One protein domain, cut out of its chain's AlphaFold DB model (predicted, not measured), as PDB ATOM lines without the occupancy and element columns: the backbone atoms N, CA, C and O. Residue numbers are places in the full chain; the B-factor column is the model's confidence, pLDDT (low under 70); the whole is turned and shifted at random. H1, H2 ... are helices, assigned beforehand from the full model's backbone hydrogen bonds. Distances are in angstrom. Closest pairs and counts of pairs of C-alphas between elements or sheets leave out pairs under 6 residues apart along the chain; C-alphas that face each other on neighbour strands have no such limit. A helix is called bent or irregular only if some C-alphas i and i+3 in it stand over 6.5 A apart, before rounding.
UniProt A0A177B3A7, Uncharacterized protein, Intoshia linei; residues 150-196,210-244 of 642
ATOM      1  N   LEU A 150     193.679 184.607 135.466       76.75
ATOM      2  CA  LEU A 150     195.056 184.867 135.053       76.75
ATOM      3  C   LEU A 150     195.922 183.605 135.162       76.75
ATOM      4  O   LEU A 150     196.721 183.328 134.264       76.75
ATOM      5  N   ILE A 151     195.707 182.796 136.204       80.25
ATOM      6  CA  ILE A 151     196.371 181.498 136.394       80.25
ATOM      7  C   ILE A 151     195.935 180.537 135.290       80.25
ATOM      8  O   ILE A 151     196.774 179.915 134.638       80.25
ATOM      9  N   VAL A 152     194.633 180.481 134.989       80.81
ATOM     10  CA  VAL A 152     194.108 179.654 133.892       80.81
ATOM     11  C   VAL A 152     194.694 180.084 132.545       80.81
ATOM     12  O   VAL A 152     195.133 179.233 131.773       80.81
ATOM     13  N   ALA A 153     194.735 181.386 132.252       76.69
ATOM     14  CA  ALA A 153     195.280 181.913 131.002       76.69
ATOM     15  C   ALA A 153     196.782 181.614 130.856       76.69
ATOM     16  O   ALA A 153     197.219 181.146 129.801       76.69
ATOM     17  N   SER A 154     197.552 181.816 131.926       77.69
ATOM     18  CA  SER A 154     198.990 181.525 131.971       77.69
ATOM     19  C   SER A 154     199.260 180.034 131.783       77.69
ATOM     20  O   SER A 154     200.100 179.646 130.969       77.69
ATOM     21  N   TYR A 155     198.480 179.181 132.449       79.06
ATOM     22  CA  TYR A 155     198.555 177.736 132.287       79.06
ATOM     23  C   TYR A 155     198.243 177.325 130.846       79.06
ATOM     24  O   TYR A 155     199.042 176.639 130.213       79.06
ATOM     25  N   MET A 156     197.141 177.812 130.267       78.06
ATOM     26  CA  MET A 156     196.789 177.543 128.867       78.06
ATOM     27  C   MET A 156     197.898 177.956 127.892       78.06
ATOM     28  O   MET A 156     198.163 177.218 126.944       78.06
ATOM     29  N   TYR A 157     198.558 179.094 128.127       78.69
ATOM     30  CA  TYR A 157     199.694 179.541 127.320       78.69
ATOM     31  C   TYR A 157     200.880 178.573 127.410       78.69
ATOM     32  O   TYR A 157     201.418 178.174 126.377       78.69
ATOM     33  N   ILE A 158     201.259 178.148 128.620       78.00
ATOM     34  CA  ILE A 158     202.352 177.185 128.829       78.00
ATOM     35  C   ILE A 158     202.045 175.875 128.096       78.00
ATOM     36  O   ILE A 158     202.881 175.377 127.342       78.00
ATOM     37  N   LEU A 159     200.819 175.364 128.224       73.31
ATOM     38  CA  LEU A 159     200.424 174.112 127.575       73.31
ATOM     39  C   LEU A 159     200.378 174.225 126.056       73.31
ATOM     40  O   LEU A 159     200.764 173.293 125.344       73.31
ATOM     41  N   ALA A 160     199.915 175.367 125.550       70.44
ATOM     42  CA  ALA A 160     199.929 175.647 124.126       70.44
ATOM     43  C   ALA A 160     201.367 175.741 123.598       70.44
ATOM     44  O   ALA A 160     201.667 175.232 122.524       70.44
ATOM     45  N   LYS A 161     202.287 176.327 124.363       70.06
ATOM     46  CA  LYS A 161     203.696 176.423 123.986       70.06
ATOM     47  C   LYS A 161     204.381 175.052 123.948       70.06
ATOM     48  O   LYS A 161     205.062 174.761 122.971       70.06
ATOM     49  N   GLU A 162     204.180 174.206 124.958       69.69
ATOM     50  CA  GLU A 162     204.822 172.884 125.039       69.69
ATOM     51  C   GLU A 162     204.224 171.857 124.068       69.69
ATOM     52  O   GLU A 162     204.953 171.089 123.441       69.69
ATOM     53  N   GLY A 163     202.894 171.827 123.942       60.75
ATOM     54  CA  GLY A 163     202.187 170.806 123.167       60.75
ATOM     55  C   GLY A 163     201.767 171.244 121.766       60.75
ATOM     56  O   GLY A 163     201.743 170.424 120.852       60.75
ATOM     57  N   PHE A 164     201.412 172.518 121.598       60.31
ATOM     58  CA  PHE A 164     200.928 173.090 120.337       60.31
ATOM     59  C   PHE A 164     202.034 173.804 119.556       60.31
ATOM     60  O   PHE A 164     201.871 173.982 118.357       60.31
ATOM     61  N   GLY A 165     203.157 174.166 120.190       57.38
ATOM     62  CA  GLY A 165     204.300 174.802 119.524       57.38
ATOM     63  C   GLY A 165     204.765 174.015 118.300       57.38
ATOM     64  O   GLY A 165     204.764 174.558 117.202       57.38
ATOM     65  N   LYS A 166     204.986 172.703 118.458       57.22
ATOM     66  CA  LYS A 166     205.341 171.805 117.343       57.22
ATOM     67  C   LYS A 166     204.259 171.705 116.265       57.22
ATOM     68  O   LYS A 166     204.561 171.656 115.084       57.22
ATOM     69  N   PHE A 167     202.985 171.704 116.656       51.56
ATOM     70  CA  PHE A 167     201.883 171.681 115.691       51.56
ATOM     71  C   PHE A 167     201.797 172.990 114.892       51.56
ATOM     72  O   PHE A 167     201.528 172.966 113.698       51.56
ATOM     73  N   LEU A 168     202.039 174.138 115.529       53.22
ATOM     74  CA  LEU A 168     202.094 175.431 114.844       53.22
ATOM     75  C   LEU A 168     203.298 175.534 113.905       53.22
ATOM     76  O   LEU A 168     203.159 176.155 112.857       53.22
ATOM     77  N   GLU A 169     204.422 174.904 114.261       52.16
ATOM     78  CA  GLU A 169     205.615 174.779 113.412       52.16
ATOM     79  C   GLU A 169     205.348 173.944 112.145       52.16
ATOM     80  O   GLU A 169     205.912 174.234 111.094       52.16
ATOM     81  N   GLU A 170     204.470 172.936 112.217       49.50
ATOM     82  CA  GLU A 170     204.157 172.030 111.097       49.50
ATOM     83  C   GLU A 170     203.033 172.531 110.171       49.50
ATOM     84  O   GLU A 170     202.915 172.087 109.026       49.50
ATOM     85  N   VAL A 171     202.178 173.446 110.635       46.69
ATOM     86  CA  VAL A 171     201.057 173.966 109.839       46.69
ATOM     87  C   VAL A 171     201.529 175.102 108.932       46.69
ATOM     88  O   VAL A 171     202.039 176.119 109.388       46.69
ATOM     89  N   ASN A 172     201.304 174.962 107.624       48.00
ATOM     90  CA  ASN A 172     201.616 176.007 106.652       48.00
ATOM     91  C   ASN A 172     200.573 177.146 106.711       48.00
ATOM     92  O   ASN A 172     199.489 177.042 106.135       48.00
ATOM     93  N   TRP A 173     200.898 178.236 107.414       53.78
ATOM     94  CA  TRP A 173     200.024 179.394 107.673       53.78
ATOM     95  C   TRP A 173     199.906 180.390 106.506       53.78
ATOM     96  O   TRP A 173     199.680 181.576 106.734       53.78
ATOM     97  N   ASN A 174     199.997 179.935 105.255       44.50
ATOM     98  CA  ASN A 174     199.950 180.789 104.055       44.50
ATOM     99  C   ASN A 174     198.760 181.783 103.991       44.50
ATOM    100  O   ASN A 174     198.802 182.732 103.215       44.50
ATOM    101  N   THR A 175     197.698 181.595 104.781       44.81
ATOM    102  CA  THR A 175     196.519 182.477 104.849       44.81
ATOM    103  C   THR A 175     196.589 183.603 105.886       44.81
ATOM    104  O   THR A 175     195.770 184.517 105.821       44.81
ATOM    105  N   VAL A 176     197.553 183.599 106.812       46.44
ATOM    106  CA  VAL A 176     197.821 184.729 107.719       46.44
ATOM    107  C   VAL A 176     199.330 184.972 107.700       46.44
ATOM    108  O   VAL A 176     200.082 184.267 108.365       46.44
ATOM    109  N   CYS A 177     199.796 185.940 106.902       46.94
ATOM    110  CA  CYS A 177     201.214 186.315 106.838       46.94
ATOM    111  C   CYS A 177     201.649 186.976 108.156       46.94
ATOM    112  O   CYS A 177     201.640 188.198 108.278       46.94
ATOM    113  N   VAL A 178     201.991 186.165 109.158       52.06
ATOM    114  CA  VAL A 178     202.539 186.629 110.450       52.06
ATOM    115  C   VAL A 178     204.065 186.543 110.469       52.06
ATOM    116  O   VAL A 178     204.715 187.133 111.328       52.06
ATOM    117  N   CYS A 179     204.652 185.845 109.499       45.53
ATOM    118  CA  CYS A 179     206.092 185.691 109.331       45.53
ATOM    119  C   CYS A 179     206.425 185.768 107.842       45.53
ATOM    120  O   CYS A 179     205.612 185.361 107.002       45.53
ATOM    121  N   LYS A 180     207.597 186.310 107.500       53.25
ATOM    122  CA  LYS A 180     208.071 186.268 106.113       53.25
ATOM    123  C   LYS A 180     208.310 184.808 105.701       53.25
ATOM    124  O   LYS A 180     208.578 183.970 106.562       53.25
ATOM    125  N   PRO A 181     208.247 184.479 104.402       40.59
ATOM    126  CA  PRO A 181     208.669 183.166 103.924       40.59
ATOM    127  C   PRO A 181     210.077 182.841 104.452       40.59
ATOM    128  O   PRO A 181     211.010 183.602 104.211       40.59
ATOM    129  N   GLY A 182     210.210 181.747 105.207       48.75
ATOM    130  CA  GLY A 182     211.468 181.334 105.849       48.75
ATOM    131  C   GLY A 182     211.618 181.710 107.331       48.75
ATOM    132  O   GLY A 182     212.525 181.203 107.984       48.75
ATOM    133  N   GLU A 183     210.729 182.531 107.896       50.47
ATOM    134  CA  GLU A 183     210.692 182.822 109.334       50.47
ATOM    135  C   GLU A 183     209.741 181.858 110.067       50.47
ATOM    136  O   GLU A 183     208.584 181.675 109.683       50.47
ATOM    137  N   LEU A 184     210.226 181.245 111.150       50.66
ATOM    138  CA  LEU A 184     209.442 180.328 111.979       50.66
ATOM    139  C   LEU A 184     208.422 181.103 112.830       50.66
ATOM    140  O   LEU A 184     208.782 181.856 113.741       50.66
ATOM    141  N   ALA A 185     207.134 180.885 112.564       52.09
ATOM    142  CA  ALA A 185     206.038 181.450 113.345       52.09
ATOM    143  C   ALA A 185     205.845 180.691 114.670       52.09
ATOM    144  O   ALA A 185     205.053 179.757 114.764       52.09
ATOM    145  N   GLY A 186     206.557 181.094 115.722       56.09
ATOM    146  CA  GLY A 186     206.308 180.583 117.073       56.09
ATOM    147  C   GLY A 186     205.095 181.252 117.731       56.09
ATOM    148  O   GLY A 186     204.812 182.420 117.475       56.09
ATOM    149  N   LEU A 187     204.427 180.573 118.677       54.97
ATOM    150  CA  LEU A 187     203.348 181.154 119.513       54.97
ATOM    151  C   LEU A 187     203.773 182.477 120.197       54.97
ATOM    152  O   LEU A 187     202.946 183.347 120.467       54.97
ATOM    153  N   LYS A 188     205.082 182.645 120.438       54.16
ATOM    154  CA  LYS A 188     205.704 183.879 120.947       54.16
ATOM    155  C   LYS A 188     205.446 185.106 120.062       54.16
ATOM    156  O   LYS A 188     205.384 186.208 120.590       54.16
ATOM    157  N   ASN A 189     205.252 184.920 118.757       57.38
ATOM    158  CA  ASN A 189     205.007 186.010 117.811       57.38
ATOM    159  C   ASN A 189     203.551 186.513 117.872       57.38
ATOM    160  O   ASN A 189     203.254 187.596 117.382       57.38
ATOM    161  N   PHE A 190     202.649 185.744 118.495       57.00
ATOM    162  CA  PHE A 190     201.224 186.067 118.626       57.00
ATOM    163  C   PHE A 190     200.838 186.576 120.017       57.00
ATOM    164  O   PHE A 190     199.814 187.241 120.169       57.00
ATOM    165  N   VAL A 191     201.619 186.233 121.042       58.44
ATOM    166  CA  VAL A 191     201.289 186.507 122.443       58.44
ATOM    167  C   VAL A 191     202.464 187.212 123.105       58.44
ATOM    168  O   VAL A 191     203.493 186.595 123.387       58.44
ATOM    169  N   LYS A 192     202.292 188.506 123.392       64.69
ATOM    170  CA  LYS A 192     203.204 189.257 124.256       64.69
ATOM    171  C   LYS A 192     202.928 188.852 125.703       64.69
ATOM    172  O   LYS A 192     201.868 189.163 126.237       64.69
ATOM    173  N   VAL A 193     203.866 188.138 126.316       62.47
ATOM    174  CA  VAL A 193     203.814 187.818 127.747       62.47
ATOM    175  C   VAL A 193     204.400 189.004 128.504       62.47
ATOM    176  O   VAL A 193     205.543 189.383 128.263       62.47
ATOM    177  N   THR A 194     203.612 189.609 129.382       69.31
ATOM    178  CA  THR A 194     204.076 190.603 130.356       69.31
ATOM    179  C   THR A 194     204.020 189.962 131.732       69.31
ATOM    180  O   THR A 194     202.979 189.422 132.102       69.31
ATOM    181  N   GLU A 195     205.128 189.989 132.465       59.44
ATOM    182  CA  GLU A 195     205.175 189.521 133.851       59.44
ATOM    183  C   GLU A 195     204.269 190.418 134.709       59.44
ATOM    184  O   GLU A 195     204.343 191.643 134.609       59.44
ATOM    185  N   SER A 196     203.373 189.824 135.502       59.50
ATOM    186  CA  SER A 196     202.645 190.543 136.549       59.50
ATOM    187  C   SER A 196     203.159 190.085 137.909       59.50
ATOM    188  O   SER A 196     203.338 188.894 138.146       59.50
ATOM    189  N   SER A 210     200.538 167.114 136.193       65.50
ATOM    190  CA  SER A 210     201.189 167.020 134.874       65.50
ATOM    191  C   SER A 210     200.657 165.889 133.978       65.50
ATOM    192  O   SER A 210     200.757 165.954 132.752       65.50
ATOM    193  N   LYS A 211     200.036 164.855 134.559       68.06
ATOM    194  CA  LYS A 211     199.405 163.754 133.808       68.06
ATOM    195  C   LYS A 211     198.087 164.168 133.149       68.06
ATOM    196  O   LYS A 211     197.686 163.587 132.143       68.06
ATOM    197  N   TYR A 212     197.423 165.189 133.689       73.06
ATOM    198  CA  TYR A 212     196.105 165.646 133.239       73.06
ATOM    199  C   TYR A 212     196.153 166.941 132.441       73.06
ATOM    200  O   TYR A 212     195.110 167.427 132.016       73.06
ATOM    201  N   THR A 213     197.348 167.456 132.176       76.56
ATOM    202  CA  THR A 213     197.634 168.693 131.453       76.56
ATOM    203  C   THR A 213     196.716 168.944 130.252       76.56
ATOM    204  O   THR A 213     195.978 169.928 130.205       76.56
ATOM    205  N   TYR A 214     196.654 167.998 129.309       75.19
ATOM    206  CA  TYR A 214     195.774 168.111 128.138       75.19
ATOM    207  C   TYR A 214     194.282 168.058 128.489       75.19
ATOM    208  O   TYR A 214     193.472 168.746 127.872       75.19
ATOM    209  N   GLY A 215     193.908 167.246 129.477       83.38
ATOM    210  CA  GLY A 215     192.534 167.149 129.961       83.38
ATOM    211  C   GLY A 215     192.037 168.454 130.572       83.38
ATOM    212  O   GLY A 215     190.924 168.887 130.283       83.38
ATOM    213  N   ILE A 216     192.892 169.100 131.364       82.25
ATOM    214  CA  ILE A 216     192.624 170.382 132.016       82.25
ATOM    215  C   ILE A 216     192.475 171.488 130.966       82.25
ATOM    216  O   ILE A 216     191.502 172.240 131.006       82.25
ATOM    217  N   LEU A 217     193.359 171.534 129.964       82.75
ATOM    218  CA  LEU A 217     193.238 172.475 128.847       82.75
ATOM    219  C   LEU A 217     191.904 172.320 128.104       82.75
ATOM    220  O   LEU A 217     191.180 173.296 127.890       82.75
ATOM    221  N   LEU A 218     191.557 171.086 127.726       84.69
ATOM    222  CA  LEU A 218     190.303 170.795 127.028       84.69
ATOM    223  C   LEU A 218     189.082 171.143 127.881       84.69
ATOM    224  O   LEU A 218     188.066 171.591 127.343       84.69
ATOM    225  N   TYR A 219     189.177 170.962 129.196       88.50
ATOM    226  CA  TYR A 219     188.127 171.317 130.141       88.50
ATOM    227  C   TYR A 219     187.885 172.829 130.168       88.50
ATOM    228  O   TYR A 219     186.747 173.259 129.970       88.50
ATOM    229  N   TYR A 220     188.937 173.643 130.304       87.38
ATOM    230  CA  TYR A 220     188.804 175.105 130.294       87.38
ATOM    231  C   TYR A 220     188.292 175.644 128.956       87.38
ATOM    232  O   TYR A 220     187.361 176.452 128.933       87.38
ATOM    233  N   LEU A 221     188.811 175.144 127.830       86.19
ATOM    234  CA  LEU A 221     188.317 175.514 126.498       86.19
ATOM    235  C   LEU A 221     186.841 175.142 126.303       86.19
ATOM    236  O   LEU A 221     186.065 175.921 125.742       86.19
ATOM    237  N   SER A 222     186.434 173.971 126.796       88.75
ATOM    238  CA  SER A 222     185.036 173.533 126.752       88.75
ATOM    239  C   SER A 222     184.142 174.446 127.584       88.75
ATOM    240  O   SER A 222     183.075 174.837 127.110       88.75
ATOM    241  N   HIS A 223     184.588 174.848 128.774       86.50
ATOM    242  CA  HIS A 223     183.858 175.791 129.623       86.50
ATOM    243  C   HIS A 223     183.678 177.154 128.975       86.50
ATOM    244  O   HIS A 223     182.569 177.683 128.983       86.50
ATOM    245  N   LEU A 224     184.718 177.696 128.336       86.31
ATOM    246  CA  LEU A 224     184.609 178.947 127.582       86.31
ATOM    247  C   LEU A 224     183.573 178.840 126.456       86.31
ATOM    248  O   LEU A 224     182.800 179.771 126.236       86.31
ATOM    249  N   LYS A 225     183.522 177.698 125.759       89.12
ATOM    250  CA  LYS A 225     182.546 177.456 124.690       89.12
ATOM    251  C   LYS A 225     181.118 177.336 125.220       89.12
ATOM    252  O   LYS A 225     180.217 177.912 124.622       89.12
ATOM    253  N   ILE A 226     180.914 176.617 126.325       88.94
ATOM    254  CA  ILE A 226     179.591 176.461 126.947       88.94
ATOM    255  C   ILE A 226     179.116 177.808 127.503       88.94
ATOM    256  O   ILE A 226     177.973 178.182 127.281       88.94
ATOM    257  N   LYS A 227     179.991 178.572 128.167       85.31
ATOM    258  CA  LYS A 227     179.646 179.871 128.765       85.31
ATOM    259  C   LYS A 227     179.327 180.954 127.724       85.31
ATOM    260  O   LYS A 227     178.595 181.886 128.033       85.31
ATOM    261  N   LYS A 228     179.864 180.844 126.502       87.56
ATOM    262  CA  LYS A 228     179.527 181.736 125.376       87.56
ATOM    263  C   LYS A 228     178.131 181.494 124.793       87.56
ATOM    264  O   LYS A 228     177.642 182.344 124.055       87.56
ATOM    265  N   ASP A 229     177.507 180.358 125.085       87.50
ATOM    266  CA  ASP A 229     176.151 180.059 124.637       87.50
ATOM    267  C   ASP A 229     175.151 180.824 125.522       87.50
ATOM    268  O   ASP A 229     174.778 180.372 126.603       87.50
ATOM    269  N   LEU A 230     174.770 182.028 125.079       72.38
ATOM    270  CA  LEU A 230     173.919 182.967 125.828       72.38
ATOM    271  C   LEU A 230     172.525 182.408 126.161       72.38
ATOM    272  O   LEU A 230     171.854 182.941 127.039       72.38
ATOM    273  N   ASN A 231     172.106 181.337 125.484       89.62
ATOM    274  CA  ASN A 231     170.789 180.721 125.649       89.62
ATOM    275  C   ASN A 231     170.800 179.527 126.614       89.62
ATOM    276  O   ASN A 231     169.780 178.861 126.784       89.62
ATOM    277  N   ILE A 232     171.949 179.208 127.211       86.25
ATOM    278  CA  ILE A 232     172.057 178.120 128.176       86.25
ATOM    279  C   ILE A 232     171.612 178.601 129.557       86.25
ATOM    280  O   ILE A 232     172.214 179.492 130.155       86.25
ATOM    281  N   ASP A 233     170.604 177.934 130.103       91.38
ATOM    282  CA  ASP A 233     170.263 178.026 131.514       91.38
ATOM    283  C   ASP A 233     171.252 177.222 132.385       91.38
ATOM    284  O   ASP A 233     172.094 176.455 131.911       91.38
ATOM    285  N   LEU A 234     171.165 177.364 133.709       87.25
ATOM    286  CA  LEU A 234     172.094 176.685 134.619       87.25
ATOM    287  C   LEU A 234     172.028 175.146 134.503       87.25
ATOM    288  O   LEU A 234     173.044 174.467 134.690       87.25
ATOM    289  N   ALA A 235     170.855 174.583 134.199       88.56
ATOM    290  CA  ALA A 235     170.679 173.144 134.010       88.56
ATOM    291  C   ALA A 235     171.338 172.662 132.707       88.56
ATOM    292  O   ALA A 235     172.086 171.676 132.713       88.56
ATOM    293  N   GLY A 236     171.153 173.399 131.613       89.62
ATOM    294  CA  GLY A 236     171.833 173.194 130.342       89.62
ATOM    295  C   GLY A 236     173.347 173.322 130.476       89.62
ATOM    296  O   GLY A 236     174.079 172.484 129.949       89.62
ATOM    297  N   TYR A 237     173.833 174.286 131.264       89.12
ATOM    298  CA  TYR A 237     175.261 174.487 131.512       89.12
ATOM    299  C   TYR A 237     175.869 173.256 132.173       89.12
ATOM    300  O   TYR A 237     176.868 172.714 131.695       89.12
ATOM    301  N   LYS A 238     175.238 172.769 133.250       88.06
ATOM    302  CA  LYS A 238     175.669 171.560 133.964       88.06
ATOM    303  C   LYS A 238     175.638 170.333 133.058       88.06
ATOM    304  O   LYS A 238     176.581 169.545 133.076       88.06
ATOM    305  N   THR A 239     174.596 170.196 132.243       92.75
ATOM    306  CA  THR A 239     174.427 169.055 131.334       92.75
ATOM    307  C   THR A 239     175.513 169.040 130.263       92.75
ATOM    308  O   THR A 239     176.258 168.062 130.171       92.75
ATOM    309  N   LYS A 240     175.704 170.152 129.536       91.19
ATOM    310  CA  LYS A 240     176.755 170.269 128.512       91.19
ATOM    311  C   LYS A 240     178.156 170.152 129.114       91.19
ATOM    312  O   LYS A 240     179.029 169.533 128.510       91.19
ATOM    313  N   THR A 241     178.374 170.682 130.320       89.88
ATOM    314  CA  THR A 241     179.642 170.508 131.049       89.88
ATOM    315  C   THR A 241     179.909 169.031 131.311       89.88
ATOM    316  O   THR A 241     180.989 168.539 130.994       89.88
ATOM    317  N   MET A 242     178.932 168.296 131.846       89.81
ATOM    318  CA  MET A 242     179.097 166.872 132.144       89.81
ATOM    319  C   MET A 242     179.295 166.022 130.890       89.81
ATOM    320  O   MET A 242     180.071 165.067 130.919       89.81
ATOM    321  N   GLU A 243     178.635 166.355 129.783       90.88
ATOM    322  CA  GLU A 243     178.891 165.719 128.487       90.88
ATOM    323  C   GLU A 243     180.333 165.944 128.029       90.88
ATOM    324  O   GLU A 243     181.023 164.981 127.694       90.88
ATOM    325  N   ARG A 244     180.834 167.182 128.112       90.88
ATOM    326  CA  ARG A 244     182.222 167.506 127.758       90.88
ATOM    327  C   ARG A 244     183.234 166.823 128.664       90.88
ATOM    328  O   ARG A 244     184.202 166.263 128.164       90.88
TER     329      ARG A 244
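What this domain is: This is residues 150 to 196 and 210 to 244 of the 642 residues of an uncharacterized protein of Intoshia linei (UniProt A0A177B3A7). The parts follow one another along one long axis: a helical hairpin of H2 and H3 makes one end, the kinked helix H1 crosses H2 at a steep angle with residues 152 to 159, and a long loop of residues 171 to 196 makes the other end and folds back. The contacts are few, and H1 stays apart from H3. The printed part has 82 residues, with three named helices in the order H1, H2, H3 and no named strand; its class is all helix. It is loose, with a radius of gyration of the C-alphas of 16.3 A, and elongated, spanning 50 by 29 by 26 A.

Where its parts are: H1, residues 150 to 170, begins at C-alpha 150 (195.056, 184.867, 135.053) and is 28.7 A long. It has a kink of 51 degrees near residue 163 and is only just irregular: C-alphas 163 and 166 are 6.7 A apart. H2, residues 213 to 227, is 21.3 A long. H3, residues 234 to 244, ends at C-alpha 244 (182.222, 167.506, 127.758).

How they stand to each other: H1 touches H2 with residues 152 to 159 alone; the closest C-alphas, of Met 156 and Leu 217, are 6.2 A apart. Their lines stand at a steep tilt of 69 degrees, only just short of about perpendicular, and run opposite ways. H2 and H3 form a helical hairpin and touch, the closest C-alphas being those of Ile 226 and Tyr 237, 6.6 A apart. They run opposite ways at a shallow tilt of 32 degrees. In H2 and H3 every O i to N i+4 pair is within hydrogen-bond range; in H1, 15 of 17 are.

The domain as a whole: The C-alphas farthest apart, of Gly 182 and Ala 235, are 50.2 A apart. Residues 197 to 209 are not printed, and C-alphas 196 and 210 are 23.6 A apart across this cut, which lies in the link from H1 to H2. The link from H2 to H3 is short. The mean pLDDT of the printed part is 70.6; residues 162 to 196 and 210 to 211 are under 70.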